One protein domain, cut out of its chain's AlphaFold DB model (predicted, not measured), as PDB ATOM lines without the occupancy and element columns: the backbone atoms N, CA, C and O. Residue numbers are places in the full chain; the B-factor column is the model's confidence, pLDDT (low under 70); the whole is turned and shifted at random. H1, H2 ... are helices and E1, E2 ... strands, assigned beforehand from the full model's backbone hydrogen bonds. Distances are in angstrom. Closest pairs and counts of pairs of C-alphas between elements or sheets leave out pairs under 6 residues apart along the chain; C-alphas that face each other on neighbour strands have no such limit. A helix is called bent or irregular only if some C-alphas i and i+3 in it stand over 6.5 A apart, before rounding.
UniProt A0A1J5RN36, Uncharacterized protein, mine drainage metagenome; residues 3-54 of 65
ATOM      1  N   ALA A   3     118.373 250.718 302.810       90.50
ATOM      2  CA  ALA A   3     117.197 250.062 302.248       90.50
ATOM      3  C   ALA A   3     117.467 248.598 301.860       90.50
ATOM      4  O   ALA A   3     116.704 247.717 302.237       90.50
ATOM      5  N   ALA A   4     118.578 248.315 301.176       91.62
ATOM      6  CA  ALA A   4     118.919 246.949 300.769       91.62
ATOM      7  C   ALA A   4     119.132 246.007 301.970       91.62
ATOM      8  O   ALA A   4     118.671 244.864 301.958       91.62
ATOM      9  N   LEU A   5     119.794 246.496 303.025       94.44
ATOM     10  CA  LEU A   5     120.002 245.732 304.252       94.44
ATOM     11  C   LEU A   5     118.687 245.520 305.008       94.44
ATOM     12  O   LEU A   5     118.429 244.404 305.450       94.44
ATOM     13  N   ALA A   6     117.843 246.550 305.103       93.62
ATOM     14  CA  ALA A   6     116.523 246.449 305.719       93.62
ATOM     15  C   ALA A   6     115.666 245.390 305.012       93.62
ATOM     16  O   ALA A   6     115.146 244.494 305.667       93.62
ATOM     17  N   VAL A   7     115.616 245.412 303.676       91.50
ATOM     18  CA  VAL A   7     114.920 244.391 302.879       91.50
ATOM     19  C   VAL A   7     115.489 242.998 303.147       91.50
ATOM     20  O   VAL A   7     114.733 242.062 303.397       91.50
ATOM     21  N   SER A   8     116.816 242.855 303.152       93.31
ATOM     22  CA  SER A   8     117.463 241.562 303.400       93.31
ATOM     23  C   SER A   8     117.144 241.019 304.797       93.31
ATOM     24  O   SER A   8     116.839 239.835 304.931       93.31
ATOM     25  N   ARG A   9     117.154 241.879 305.826       93.00
ATOM     26  CA  ARG A   9     116.805 241.511 307.208       93.00
ATOM     27  C   ARG A   9     115.336 241.154 307.343       93.00
ATOM     28  O   ARG A   9     115.038 240.107 307.893       93.00
ATOM     29  N   THR A  10     114.434 241.938 306.759       93.25
ATOM     30  CA  THR A  10     113.000 241.633 306.781       93.25
ATOM     31  C   THR A  10     112.686 240.295 306.105       93.25
ATOM     32  O   THR A  10     111.885 239.524 306.626       93.25
ATOM     33  N   VAL A  11     113.320 239.982 304.969       93.00
ATOM     34  CA  VAL A  11     113.145 238.678 304.305       93.00
ATOM     35  C   VAL A  11     113.665 237.546 305.191       93.00
ATOM     36  O   VAL A  11     112.977 236.539 305.363       93.00
ATOM     37  N   GLN A  12     114.843 237.721 305.789       93.56
ATOM     38  CA  GLN A  12     115.443 236.715 306.660       93.56
ATOM     39  C   GLN A  12     114.638 236.490 307.945       93.56
ATOM     40  O   GLN A  12     114.435 235.348 308.336       93.56
ATOM     41  N   GLU A  13     114.127 237.551 308.566       94.00
ATOM     42  CA  GLU A  13     113.303 237.484 309.778       94.00
ATOM     43  C   GLU A  13     111.960 236.789 309.525       94.00
ATOM     44  O   GLU A  13     111.482 236.054 310.383       94.00
ATOM     45  N   ARG A  14     111.362 236.977 308.343       91.06
ATOM     46  CA  ARG A  14     110.073 236.356 307.999       91.06
ATOM     47  C   ARG A  14     110.187 234.907 307.555       91.06
ATOM     48  O   ARG A  14     109.293 234.115 307.823       91.06
ATOM     49  N   THR A  15     111.250 234.575 306.829       92.12
ATOM     50  CA  THR A  15     111.361 233.276 306.146       92.12
ATOM     51  C   THR A  15     112.384 232.344 306.783       92.12
ATOM     52  O   THR A  15     112.385 231.159 306.467       92.12
ATOM     53  N   GLY A  16     113.290 232.854 307.623       93.62
ATOM     54  CA  GLY A  16     114.458 232.121 308.122       93.62
ATOM     55  C   GLY A  16     115.562 231.908 307.077       93.62
ATOM     56  O   GLY A  16     116.612 231.356 307.401       93.62
ATOM     57  N   HIS A  17     115.363 232.358 305.834       93.94
ATOM     58  CA  HIS A  17     116.262 232.115 304.709       93.94
ATOM     59  C   HIS A  17     116.920 233.407 304.220       93.94
ATOM     60  O   HIS A  17     116.403 234.511 304.381       93.94
ATOM     61  N   SER A  18     118.083 233.279 303.582       94.69
ATOM     62  CA  SER A  18     118.714 234.429 302.932       94.69
ATOM     63  C   SER A  18     117.877 234.906 301.740       94.69
ATOM     64  O   SER A  18     117.256 234.096 301.048       94.69
ATOM     65  N   ILE A  19     117.935 236.205 301.427       93.06
ATOM     66  CA  ILE A  19     117.284 236.760 300.230       93.06
ATOM     67  C   ILE A  19     117.723 236.045 298.941       93.06
ATOM     68  O   ILE A  19     116.904 235.799 298.064       93.06
ATOM     69  N   CYS A  20     118.989 235.628 298.839       93.81
ATOM     70  CA  CYS A  20     119.481 234.865 297.692       93.81
ATOM     71  C   CYS A  20     118.829 233.483 297.569       93.81
ATOM     72  O   CYS A  20     118.533 233.060 296.454       93.81
ATOM     73  N   THR A  21     118.612 232.786 298.688       94.00
ATOM     74  CA  THR A  21     117.939 231.478 298.707       94.00
ATOM     75  C   THR A  21     116.488 231.631 298.267       94.00
ATOM     76  O   THR A  21     116.083 231.013 297.291       94.00
ATOM     77  N   VAL A  22     115.760 232.569 298.881       92.75
ATOM     78  CA  VAL A  22     114.361 232.870 298.536       92.75
ATOM     79  C   VAL A  22     114.212 233.215 297.051       92.75
ATOM     80  O   VAL A  22     113.320 232.709 296.374       92.75
ATOM     81  N   LEU A  23     115.108 234.042 296.506       91.62
ATOM     82  CA  LEU A  23     115.077 234.402 295.088       91.62
ATOM     83  C   LEU A  23     115.379 233.222 294.162       91.62
ATOM     84  O   LEU A  23     114.845 233.185 293.056       91.62
ATOM     85  N   ARG A  24     116.242 232.281 294.560       91.56
ATOM     86  CA  ARG A  24     116.525 231.074 293.766       91.56
ATOM     87  C   ARG A  24     115.336 230.120 293.761       91.56
ATOM     88  O   ARG A  24     115.008 229.620 292.688       91.56
ATOM     89  N   ASP A  25     114.678 229.954 294.902       89.44
ATOM     90  CA  ASP A  25     113.538 229.046 295.058       89.44
ATOM     91  C   ASP A  25     112.287 229.566 294.342       89.44
ATOM     92  O   ASP A  25     111.576 228.808 293.689       89.44
ATOM     93  N   LEU A  26     112.046 230.881 294.375       89.31
ATOM     94  CA  LEU A  26     110.893 231.492 293.703       89.31
ATOM     95  C   LEU A  26     111.129 231.778 292.212       89.31
ATOM     96  O   LEU A  26     110.169 231.912 291.457       89.31
ATOM     97  N   ARG A  27     112.384 231.860 291.747       85.88
ATOM     98  CA  ARG A  27     112.718 232.084 290.327       85.88
ATOM     99  C   ARG A  27     112.005 231.135 289.348       85.88
ATOM    100  O   ARG A  27     111.569 231.637 288.311       85.88
ATOM    101  N   PRO A  28     111.891 229.815 289.591       83.88
ATOM    102  CA  PRO A  28     111.150 228.912 288.707       83.88
ATOM    103  C   PRO A  28     109.632 229.135 288.719       83.88
ATOM    104  O   PRO A  28     108.977 228.771 287.749       83.88
ATOM    105  N   LEU A  29     109.069 229.792 289.738       83.62
ATOM    106  CA  LEU A  29     107.648 230.159 289.797       83.62
ATOM    107  C   LEU A  29     107.324 231.422 288.989       83.62
ATOM    108  O   LEU A  29     106.340 232.107 289.247       83.62
ATOM    109  N   ARG A  30     108.159 231.777 288.014       74.50
ATOM    110  CA  ARG A  30     107.808 232.808 287.042       74.50
ATOM    111  C   ARG A  30     106.909 232.177 285.986       74.50
ATOM    112  O   ARG A  30     107.271 231.142 285.430       74.50
ATOM    113  N   SER A  31     105.760 232.795 285.715       65.19
ATOM    114  CA  SER A  31     104.872 232.364 284.634       65.19
ATOM    115  C   SER A  31     105.679 232.251 283.345       65.19
ATOM    116  O   SER A  31     106.275 233.231 282.888       65.19
ATOM    117  N   ALA A  32     105.756 231.044 282.800       61.50
ATOM    118  CA  ALA A  32     106.442 230.798 281.549       61.50
ATOM    119  C   ALA A  32     105.428 231.003 280.420       61.50
ATOM    120  O   ALA A  32     104.387 230.351 280.379       61.50
ATOM    121  N   ALA A  33     105.715 231.961 279.541       60.97
ATOM    122  CA  ALA A  33     105.000 232.100 278.284       60.97
ATOM    123  C   ALA A  33     105.617 231.107 277.295       60.97
ATOM    124  O   ALA A  33     106.807 231.195 276.989       60.97
ATOM    125  N   PHE A  34     104.823 230.150 276.834       64.88
ATOM    126  CA  PHE A  34     105.213 229.195 275.806       64.88
ATOM    127  C   PHE A  34     104.574 229.614 274.487       64.88
ATOM    128  O   PHE A  34     103.388 229.933 274.446       64.88
ATOM    129  N   GLU A  35     105.340 229.611 273.402       66.44
ATOM    130  CA  GLU A  35     104.811 229.842 272.061       66.44
ATOM    131  C   GLU A  35     104.712 228.495 271.338       66.44
ATOM    132  O   GLU A  35     105.723 227.845 271.076       66.44
ATOM    133  N   ILE A  36     103.489 228.037 271.063       75.25
ATOM    134  CA  ILE A  36     103.229 226.778 270.356       75.25
ATOM    135  C   ILE A  36     102.487 227.124 269.067       75.25
ATOM    136  O   ILE A  36     101.371 227.634 269.117       75.25
ATOM    137  N   ASN A  37     103.096 226.853 267.908       75.81
ATOM    138  CA  ASN A  37     102.517 227.122 266.581       75.81
ATOM    139  C   ASN A  37     101.997 228.570 266.405       75.81
ATOM    140  O   ASN A  37     100.938 228.782 265.817       75.81
ATOM    141  N   GLY A  38     102.711 229.564 266.947       76.31
ATOM    142  CA  GLY A  38     102.326 230.983 266.887       76.31
ATOM    143  C   GLY A  38     101.261 231.414 267.906       76.31
ATOM    144  O   GLY A  38     100.866 232.577 267.926       76.31
ATOM    145  N   ALA A  39     100.796 230.507 268.772       75.06
ATOM    146  CA  ALA A  39      99.941 230.840 269.904       75.06
ATOM    147  C   ALA A  39     100.785 230.959 271.181       75.06
ATOM    148  O   ALA A  39     101.356 229.974 271.656       75.06
ATOM    149  N   THR A  40     100.852 232.160 271.759       76.88
ATOM    150  CA  THR A  40     101.453 232.377 273.079       76.88
ATOM    151  C   THR A  40     100.465 231.954 274.164       76.88
ATOM    152  O   THR A  40      99.404 232.559 274.318       76.88
ATOM    153  N   ARG A  41     100.815 230.930 274.943       76.06
ATOM    154  CA  ARG A  41     100.067 230.499 276.122       76.06
ATOM    155  C   ARG A  41     100.901 230.735 277.372       76.06
ATOM    156  O   ARG A  41     102.041 230.290 277.468       76.06
ATOM    157  N   THR A  42     100.314 231.441 278.328       77.25
ATOM    158  CA  THR A  42     100.923 231.693 279.633       77.25
ATOM    159  C   THR A  42     100.244 230.792 280.644       77.25
ATOM    160  O   THR A  42      99.094 231.037 281.009       77.25
ATOM    161  N   ASP A  43     100.942 229.753 281.085       73.31
ATOM    162  CA  ASP A  43     100.429 228.869 282.125       73.31
ATOM    163  C   ASP A  43     100.936 229.334 283.502       73.31
ATOM    164  O   ASP A  43     102.106 229.726 283.645       73.31
ATOM    165  N   PRO A  44     100.067 229.351 284.531       72.75
ATOM    166  CA  PRO A  44     100.486 229.699 285.875       72.75
ATOM    167  C   PRO A  44     101.443 228.624 286.417       72.75
ATOM    168  O   PRO A  44     101.253 227.432 286.163       72.75
ATOM    169  N   PRO A  45     102.470 229.019 287.180       76.94
ATOM    170  CA  PRO A  45     103.418 228.083 287.764       76.94
ATOM    171  C   PRO A  45     102.723 227.192 288.799       76.94
ATOM    172  O   PRO A  45     101.886 227.653 289.578       76.94
ATOM    173  N   ALA A  46     103.100 225.916 288.850       81.31
ATOM    174  CA  ALA A  46     102.642 225.016 289.901       81.31
ATOM    175  C   ALA A  46     103.262 225.432 291.248       81.31
ATOM    176  O   ALA A  46     104.475 225.341 291.448       81.31
ATOM    177  N   ILE A  47     102.428 225.899 292.177       86.38
ATOM    178  CA  ILE A  47     102.849 226.294 293.525       86.38
ATOM    179  C   ILE A  47     102.642 225.097 294.455       86.38
ATOM    180  O   ILE A  47     101.506 224.710 294.716       86.38
ATOM    181  N   ASN A  48     103.736 224.520 294.950       87.50
ATOM    182  CA  ASN A  48     103.696 223.486 295.987       87.50
ATOM    183  C   ASN A  48     103.501 224.108 297.388       87.50
ATOM    184  O   ASN A  48     103.636 225.322 297.563       87.50
ATOM    185  N   ASP A  49     103.215 223.279 298.395       87.88
ATOM    186  CA  ASP A  49     102.930 223.749 299.761       87.88
ATOM    187  C   ASP A  49     104.092 224.533 300.383       87.88
ATOM    188  O   ASP A  49     103.874 225.534 301.064       87.88
ATOM    189  N   HIS A  50     105.334 224.137 300.091       88.31
ATOM    190  CA  HIS A  50     106.526 224.842 300.561       88.31
ATOM    191  C   HIS A  50     106.605 226.269 300.001       88.31
ATOM    192  O   HIS A  50     106.759 227.231 300.751       88.31
ATOM    193  N   HIS A  51     106.434 226.425 298.688       89.69
ATOM    194  CA  HIS A  51     106.401 227.727 298.033       89.69
ATOM    195  C   HIS A  51     105.223 228.571 298.515       89.69
ATOM    196  O   HIS A  51     105.358 229.784 298.654       89.69
ATOM    197  N   ARG A  52     104.078 227.948 298.809       89.38
ATOM    198  CA  ARG A  52     102.916 228.658 299.345       89.38
ATOM    199  C   ARG A  52     103.168 229.182 300.756       89.38
ATOM    200  O   ARG A  52     102.873 230.344 301.008       89.38
ATOM    201  N   ALA A  53     103.774 228.378 301.627       89.69
ATOM    202  CA  ALA A  53     104.188 228.809 302.961       89.69
ATOM    203  C   ALA A  53     105.242 229.928 302.900       89.69
ATOM    204  O   ALA A  53     105.166 230.893 303.657       89.69
ATOM    205  N   LEU A  54     106.192 229.840 301.961       90.19
ATOM    206  CA  LEU A  54     107.198 230.880 301.746       90.19
ATOM    207  C   LEU A  54     106.571 232.198 301.265       90.19
ATOM    208  O   LEU A  54     106.918 233.267 301.764       90.19
TER     209      LEU A  54
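Overview. This is residues 3 to 54 of the 65 residues of an uncharacterized protein of mine drainage metagenome (UniProt A0A1J5RN36). A flat, drawn-out shape: H1 lies crosswise at one end, H2 leads away from it along the long axis, and the thin two-stranded hairpin E1 and E2 makes the far end. From E2 the chain folds back to the short H3, near H2 and the last residue of H1. The printed part has 52 residues, in the order H1, H2, E1, E2, H3; the class is mixed, helices and strands, and the sheet E1 - E2 is antiparallel. It is only just extended, close to loose, with a radius of gyration of the C-alphas of 15.0 A and spans of 45 by 26 by 12 A.

Arrangement. Begin with H1, residues 3 to 15, and H2, residues 19 to 29: they only just touch, with 3 pairs of C-alphas within 8 A, and H1 does so with residues 8 to 12 alone. Their closest C-alphas are those of Ser 8 and Ile 19, 5.8 A apart, and their lines are only just about perpendicular, at 71 degrees. Next look at the hairpin of E1, residues 32 to 36, and E2, residues 39 to 43, antiparallel at 150 degrees; N 34 and O 41 are within hydrogen-bond range at 2.9 A, as are N 41 and O 34 at 2.8 A. Both strands are apart from H1. H3, residues 49 to 54, is close to H2 but not clearly touching, the closest C-alphas being those of Leu 26 and His 51, 7.3 A; they run opposite ways at a steep tilt of 43 degrees. Every O i to N i+4 pair is within hydrogen-bond range in H1 and H3, and 5 of 7 are in H2.

Along the chain. Find C-alpha 3 at (117.197, 250.062, 302.248); from there H1 runs 18.2 A to C-alpha 15. H2 runs 15.7 A from C-alpha 19 to C-alpha 29 and is only just irregular: C-alphas 25 and 28 are 6.8 A apart. E1 spans 12.3 A from C-alpha 32 to C-alpha 36, and E2 12.4 A from C-alpha 39 at (99.941, 230.840, 269.904) to C-alpha 43. H3 runs 8.5 A from C-alpha 49 and ends with C-alpha 54 at (107.198, 230.880, 301.746).

Size, cuts and confidence. The two C-alphas farthest apart are those of Ala 6 and Asn 37, 45.8 A. The printed part has no cut, and its four links between named elements are tight. The mean pLDDT of the printed part is 84.9; look for low confidence, under 70, at residues 31 to 35.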